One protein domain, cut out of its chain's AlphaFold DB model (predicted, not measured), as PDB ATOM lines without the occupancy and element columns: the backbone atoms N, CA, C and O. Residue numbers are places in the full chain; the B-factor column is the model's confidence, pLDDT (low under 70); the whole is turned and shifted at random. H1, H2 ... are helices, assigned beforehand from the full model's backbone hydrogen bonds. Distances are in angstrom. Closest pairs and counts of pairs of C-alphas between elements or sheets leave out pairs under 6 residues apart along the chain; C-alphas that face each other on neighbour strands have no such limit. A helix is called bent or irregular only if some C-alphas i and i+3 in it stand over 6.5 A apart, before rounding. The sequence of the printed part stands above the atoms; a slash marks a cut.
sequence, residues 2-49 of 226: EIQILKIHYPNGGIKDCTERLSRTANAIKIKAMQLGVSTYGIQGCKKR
ATOM      1  N   GLU A   2     -15.901  38.346  39.268       86.31
ATOM      2  CA  GLU A   2     -14.839  37.548  38.610       86.31
ATOM      3  C   GLU A   2     -14.687  36.111  39.153       86.31
ATOM      4  O   GLU A   2     -14.628  35.155  38.385       86.31
ATOM      5  N   ILE A   3     -14.669  35.942  40.479       89.00
ATOM      6  CA  ILE A   3     -14.506  34.624  41.121       89.00
ATOM      7  C   ILE A   3     -15.654  33.669  40.757       89.00
ATOM      8  O   ILE A   3     -15.416  32.484  40.543       89.00
ATOM      9  N   GLN A   4     -16.891  34.172  40.673       86.38
ATOM     10  CA  GLN A   4     -18.057  33.364  40.294       86.38
ATOM     11  C   GLN A   4     -17.965  32.930  38.831       86.38
ATOM     12  O   GLN A   4     -18.168  31.755  38.534       86.38
ATOM     13  N   ILE A   5     -17.560  33.842  37.941       86.69
ATOM     14  CA  ILE A   5     -17.346  33.532  36.523       86.69
ATOM     15  C   ILE A   5     -16.265  32.455  36.372       86.69
ATOM     16  O   ILE A   5     -16.484  31.471  35.675       86.69
ATOM     17  N   LEU A   6     -15.137  32.571  37.083       86.88
ATOM     18  CA  LEU A   6     -14.079  31.556  37.047       86.88
ATOM     19  C   LEU A   6     -14.541  30.203  37.604       86.88
ATOM     20  O   LEU A   6     -14.206  29.172  37.033       86.88
ATOM     21  N   LYS A   7     -15.332  30.171  38.684       82.38
ATOM     22  CA  LYS A   7     -15.844  28.904  39.237       82.38
ATOM     23  C   LYS A   7     -16.800  28.179  38.285       82.38
ATOM     24  O   LYS A   7     -16.765  26.954  38.237       82.38
ATOM     25  N   ILE A   8     -17.610  28.920  37.530       79.19
ATOM     26  CA  ILE A   8     -18.631  28.359  36.631       79.19
ATOM     27  C   ILE A   8     -18.045  28.021  35.250       79.19
ATOM     28  O   ILE A   8     -18.269  26.932  34.723       79.19
ATOM     29  N   HIS A   9     -17.263  28.930  34.664       82.25
ATOM     30  CA  HIS A   9     -16.857  28.849  33.258       82.25
ATOM     31  C   HIS A   9     -15.473  28.219  33.047       82.25
ATOM     32  O   HIS A   9     -15.265  27.493  32.072       82.25
ATOM     33  N   TYR A  10     -14.530  28.415  33.976       83.25
ATOM     34  CA  TYR A  10     -13.159  27.916  33.816       83.25
ATOM     35  C   TYR A  10     -13.054  26.384  33.697       83.25
ATOM     36  O   TYR A  10     -12.267  25.920  32.870       83.25
ATOM     37  N   PRO A  11     -13.830  25.562  34.437       77.06
ATOM     38  CA  PRO A  11     -13.786  24.104  34.288       77.06
ATOM     39  C   PRO A  11     -14.175  23.596  32.892       77.06
ATOM     40  O   PRO A  11     -13.730  22.515  32.507       77.06
ATOM     41  N   ASN A  12     -14.965  24.373  32.142       69.69
ATOM     42  CA  ASN A  12     -15.625  23.940  30.911       69.69
ATOM     43  C   ASN A  12     -15.002  24.562  29.655       69.69
ATOM     44  O   ASN A  12     -14.594  23.848  28.740       69.69
ATOM     45  N   GLY A  13     -14.893  25.890  29.625       72.06
ATOM     46  CA  GLY A  13     -14.343  26.632  28.490       72.06
ATOM     47  C   GLY A  13     -12.857  26.976  28.638       72.06
ATOM     48  O   GLY A  13     -12.213  27.452  27.698       72.06
ATOM     49  N   GLY A  14     -12.284  26.693  29.812       82.38
ATOM     50  CA  GLY A  14     -10.885  26.945  30.116       82.38
ATOM     51  C   GLY A  14     -10.515  28.415  29.978       82.38
ATOM     52  O   GLY A  14     -11.312  29.319  30.223       82.38
ATOM     53  N   ILE A  15      -9.269  28.650  29.575       86.19
ATOM     54  CA  ILE A  15      -8.720  30.000  29.467       86.19
ATOM     55  C   ILE A  15      -9.457  30.810  28.390       86.19
ATOM     56  O   ILE A  15      -9.726  31.978  28.631       86.19
ATOM     57  N   LYS A  16      -9.841  30.198  27.257       84.94
ATOM     58  CA  LYS A  16     -10.461  30.898  26.115       84.94
ATOM     59  C   LYS A  16     -11.822  31.523  26.459       84.94
ATOM     60  O   LYS A  16     -11.996  32.727  26.305       84.94
ATOM     61  N   ASP A  17     -12.740  30.738  27.017       82.75
ATOM     62  CA  ASP A  17     -14.078  31.228  27.402       82.75
ATOM     63  C   ASP A  17     -13.993  32.294  28.510       82.75
ATOM     64  O   ASP A  17     -14.712  33.290  28.512       82.75
ATOM     65  N   CYS A  18     -13.040  32.149  29.437       87.50
ATOM     66  CA  CYS A  18     -12.838  33.152  30.479       87.50
ATOM     67  C   CYS A  18     -12.193  34.442  29.945       87.50
ATOM     68  O   CYS A  18     -12.512  35.514  30.458       87.50
ATOM     69  N   THR A  19     -11.306  34.375  28.938       90.06
ATOM     70  CA  THR A  19     -10.724  35.581  28.315       90.06
ATOM     71  C   THR A  19     -11.784  36.421  27.614       90.06
ATOM     72  O   THR A  19     -11.752  37.641  27.741       90.06
ATOM     73  N   GLU A  20     -12.754  35.778  26.960       89.88
ATOM     74  CA  GLU A  20     -13.863  36.449  26.270       89.88
ATOM     75  C   GLU A  20     -14.830  37.127  27.252       89.88
ATOM     76  O   GLU A  20     -15.317  38.221  26.986       89.88
ATOM     77  N   ARG A  21     -15.073  36.519  28.421       88.56
ATOM     78  CA  ARG A  21     -16.032  37.029  29.420       88.56
ATOM     79  C   ARG A  21     -15.462  38.071  30.378       88.56
ATOM     80  O   ARG A  21     -16.205  38.907  30.881       88.56
ATOM     81  N   LEU A  22     -14.175  37.974  30.710       90.50
ATOM     82  CA  LEU A  22     -13.531  38.821  31.722       90.50
ATOM     83  C   LEU A  22     -12.645  39.914  31.115       90.50
ATOM     84  O   LEU A  22     -12.110  40.724  31.872       90.50
ATOM     85  N   SER A  23     -12.447  39.914  29.792       89.44
ATOM     86  CA  SER A  23     -11.540  40.825  29.073       89.44
ATOM     87  C   SER A  23     -10.149  40.918  29.720       89.44
ATOM     88  O   SER A  23      -9.528  41.979  29.768       89.44
ATOM     89  N   ARG A  24      -9.657  39.799  30.269       90.94
ATOM     90  CA  ARG A  24      -8.344  39.686  30.923       90.94
ATOM     91  C   ARG A  24      -7.380  38.870  30.085       90.94
ATOM     92  O   ARG A  24      -7.781  38.055  29.263       90.94
ATOM     93  N   THR A  25      -6.086  39.053  30.336       93.25
ATOM     94  CA  THR A  25      -5.056  38.249  29.675       93.25
ATOM     95  C   THR A  25      -5.163  36.784  30.092       93.25
ATOM     96  O   THR A  25      -5.453  36.457  31.247       93.25
ATOM     97  N   ALA A  26      -4.864  35.882  29.156       91.38
ATOM     98  CA  ALA A  26      -4.835  34.440  29.395       91.38
ATOM     99  C   ALA A  26      -4.005  34.057  30.638       91.38
ATOM    100  O   ALA A  26      -4.386  33.165  31.398       91.38
ATOM    101  N   ASN A  27      -2.890  34.760  30.869       93.44
ATOM    102  CA  ASN A  27      -2.003  34.506  32.000       93.44
ATOM    103  C   ASN A  27      -2.630  34.924  33.342       93.44
ATOM    104  O   ASN A  27      -2.569  34.162  34.305       93.44
ATOM    105  N   ALA A  28      -3.302  36.081  33.398       92.44
ATOM    106  CA  ALA A  28      -3.996  36.536  34.606       92.44
ATOM    107  C   ALA A  28      -5.107  35.558  35.020       92.44
ATOM    108  O   ALA A  28      -5.225  35.197  36.191       92.44
ATOM    109  N   ILE A  29      -5.870  35.063  34.043       93.62
ATOM    110  CA  ILE A  29      -6.934  34.077  34.263       93.62
ATOM    111  C   ILE A  29      -6.352  32.751  34.758       93.62
ATOM    112  O   ILE A  29      -6.863  32.182  35.719       93.62
ATOM    113  N   LYS A  30      -5.256  32.277  34.152       90.44
ATOM    114  CA  LYS A  30      -4.577  31.043  34.567       90.44
ATOM    115  C   LYS A  30      -4.071  31.124  36.011       90.44
ATOM    116  O   LYS A  30      -4.305  30.199  36.786       90.44
ATOM    117  N   ILE A  31      -3.418  32.228  36.381       93.19
ATOM    118  CA  ILE A  31      -2.928  32.463  37.748       93.19
ATOM    119  C   ILE A  31      -4.103  32.491  38.729       93.19
ATOM    120  O   ILE A  31      -4.058  31.830  39.767       93.19
ATOM    121  N   LYS A  32      -5.186  33.200  38.390       92.62
ATOM    122  CA  LYS A  32      -6.347  33.324  39.277       92.62
ATOM    123  C   LYS A  32      -7.095  32.005  39.451       92.62
ATOM    124  O   LYS A  32      -7.486  31.664  40.563       92.62
ATOM    125  N   ALA A  33      -7.249  31.238  38.379       89.44
ATOM    126  CA  ALA A  33      -7.835  29.908  38.425       89.44
ATOM    127  C   ALA A  33      -7.027  28.941  39.304       89.44
ATOM    128  O   ALA A  33      -7.607  28.207  40.102       89.44
ATOM    129  N   MET A  34      -5.694  28.998  39.211       88.31
ATOM    130  CA  MET A  34      -4.795  28.217  40.059       88.31
ATOM    131  C   MET A  34      -4.951  28.583  41.542       88.31
ATOM    132  O   MET A  34      -5.092  27.689  42.369       88.31
ATOM    133  N   GLN A  35      -5.013  29.878  41.876       92.38
ATOM    134  CA  GLN A  35      -5.268  30.349  43.248       92.38
ATOM    135  C   GLN A  35      -6.626  29.889  43.796       92.38
ATOM    136  O   GLN A  35      -6.767  29.657  44.992       92.38
ATOM    137  N   LEU A  36      -7.631  29.765  42.927       89.06
ATOM    138  CA  LEU A  36      -8.978  29.312  43.284       89.06
ATOM    139  C   LEU A  36      -9.127  27.781  43.282       89.06
ATOM    140  O   LEU A  36     -10.218  27.288  43.570       89.06
ATOM    141  N   GLY A  37      -8.079  27.032  42.921       84.81
ATOM    142  CA  GLY A  37      -8.129  25.573  42.804       84.81
ATOM    143  C   GLY A  37      -9.059  25.065  41.697       84.81
ATOM    144  O   GLY A  37      -9.498  23.915  41.742       84.81
ATOM    145  N   VAL A  38      -9.396  25.899  40.704       85.31
ATOM    146  CA  VAL A  38     -10.263  25.503  39.585       85.31
ATOM    147  C   VAL A  38      -9.429  25.038  38.394       85.31
ATOM    148  O   VAL A  38      -8.474  25.684  37.967       85.31
ATOM    149  N   SER A  39      -9.798  23.886  37.844       81.56
ATOM    150  CA  SER A  39      -9.072  23.211  36.770       81.56
ATOM    151  C   SER A  39     -10.018  22.758  35.660       81.56
ATOM    152  O   SER A  39     -11.154  22.353  35.915       81.56
ATOM    153  N   THR A  40      -9.502  22.745  34.429       76.00
ATOM    154  CA  THR A  40     -10.143  22.118  33.258       76.00
ATOM    155  C   THR A  40     -10.038  20.591  33.271       76.00
ATOM    156  O   THR A  40     -10.673  19.916  32.464       76.00
ATOM    157  N   TYR A  41      -9.245  20.027  34.185       67.38
ATOM    158  CA  TYR A  41      -9.002  18.593  34.331       67.38
ATOM    159  C   TYR A  41      -9.569  18.076  35.656       67.38
ATOM    160  O   TYR A  41      -9.446  18.728  36.691       67.38
ATOM    161  N   GLY A  42     -10.211  16.908  35.635       65.06
ATOM    162  CA  GLY A  42     -10.635  16.195  36.840       65.06
ATOM    163  C   GLY A  42      -9.468  15.498  37.548       65.06
ATOM    164  O   GLY A  42      -8.342  15.500  37.055       65.06
ATOM    165  N   ILE A  43      -9.763  14.834  38.671       55.72
ATOM    166  CA  ILE A  43      -8.802  14.161  39.577       55.72
ATOM    167  C   ILE A  43      -7.875  13.159  38.850       55.72
ATOM    168  O   ILE A  43      -6.784  12.862  39.314       55.72
ATOM    169  N   GLN A  44      -8.275  12.660  37.678       55.97
ATOM    170  CA  GLN A  44      -7.558  11.624  36.925       55.97
ATOM    171  C   GLN A  44      -6.993  12.125  35.581       55.97
ATOM    172  O   GLN A  44      -6.917  11.361  34.620       55.97
ATOM    173  N   GLY A  45      -6.674  13.421  35.467       57.41
ATOM    174  CA  GLY A  45      -6.002  13.991  34.287       57.41
ATOM    175  C   GLY A  45      -6.848  14.044  33.005       57.41
ATOM    176  O   GLY A  45      -6.346  14.381  31.936       57.41
ATOM    177  N   CYS A  46      -8.143  13.736  33.087       59.62
ATOM    178  CA  CYS A  46      -9.087  13.848  31.973       59.62
ATOM    179  C   CYS A  46      -9.775  15.218  32.004       59.62
ATOM    180  O   CYS A  46     -10.096  15.704  33.091       59.62
ATOM    181  N   LYS A  47     -10.043  15.834  30.843       63.06
ATOM    182  CA  LYS A  47     -10.827  17.082  30.781       63.06
ATOM    183  C   LYS A  47     -12.188  16.879  31.459       63.06
ATOM    184  O   LYS A  47     -12.847  15.867  31.203       63.06
ATOM    185  N   LYS A  48     -12.598  17.808  32.328       64.62
ATOM    186  CA  LYS A  48     -13.955  17.815  32.891       64.62
ATOM    187  C   LYS A  48     -14.944  17.981  31.733       64.62
ATOM    188  O   LYS A  48     -14.696  18.763  30.819       64.62
ATOM    189  N   ARG A  49     -16.009  17.175  31.718       66.69
ATOM    190  CA  ARG A  49     -17.078  17.319  30.719       66.69
ATOM    191  C   ARG A  49     -18.006  18.439  31.178       66.69
ATOM    192  O   ARG A  49     -18.305  18.498  32.368       66.69
TER     193      ARG A  49
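What this domain is: This is residues 2 to 49 of the 226 residues of the protein "HNHc domain-containing protein" of marine sediment metagenome (UniProt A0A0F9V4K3). A bent helix, H1, folds back on itself as two arms side by side, H1a and H1b, and the second helix, H2, makes a corner with H1b near the first residues of both, Ile 15 and Ala 26, and stands about perpendicular to it. A tail without named elements, residues 36 to 49, makes the length. The printed part has 48 residues with two named helices, H1 then H2, and no named strand: all helix, compact, radius of gyration of the C-alphas 9.9 A, spans 30 by 19 by 18 A.

Where its parts are: H1, residues 2 to 22, was assigned as one helix by its hydrogen bonds but is bent: C-alphas 12 and 15 are 9.3 A apart. Arm H1a, residues 2 to 12, begins at C-alpha (-14.839, 37.548, 38.610), measures 15.7 A and is irregular, with C-alphas 8 and 11 6.9 A apart. Arm H1b, residues 15 to 22, measures 10.3 A. H2, residues 26 to 35, measures 14.5 A and ends at C-alpha (-5.268, 30.349, 43.248).

How they stand to each other: H1a and H1b touch, closest at the C-alphas of Tyr 10 and Cys 18, 6.2 A, at a shallow tilt of 31 degrees, opposite ways. H1b touches H2, about perpendicular at 84 degrees; the closest C-alphas, Ile 15 and Ala 26, are 5.9 A apart. H1a and H2 are close but not clearly touching, closest at the C-alphas of Leu 6 and Ala 33, 6.6 A. Every O i to N i+4 pair is within hydrogen-bond range in H1b and H2, and 5 of 7 in H1a.

The domain as a whole: The C-alphas farthest apart, Ser 23 and Gln 44, are 30.5 A apart. The printed part has no cut, and the link from H1 to H2 is tight. Residue 12 and residues 41 to 49 have pLDDT under 70.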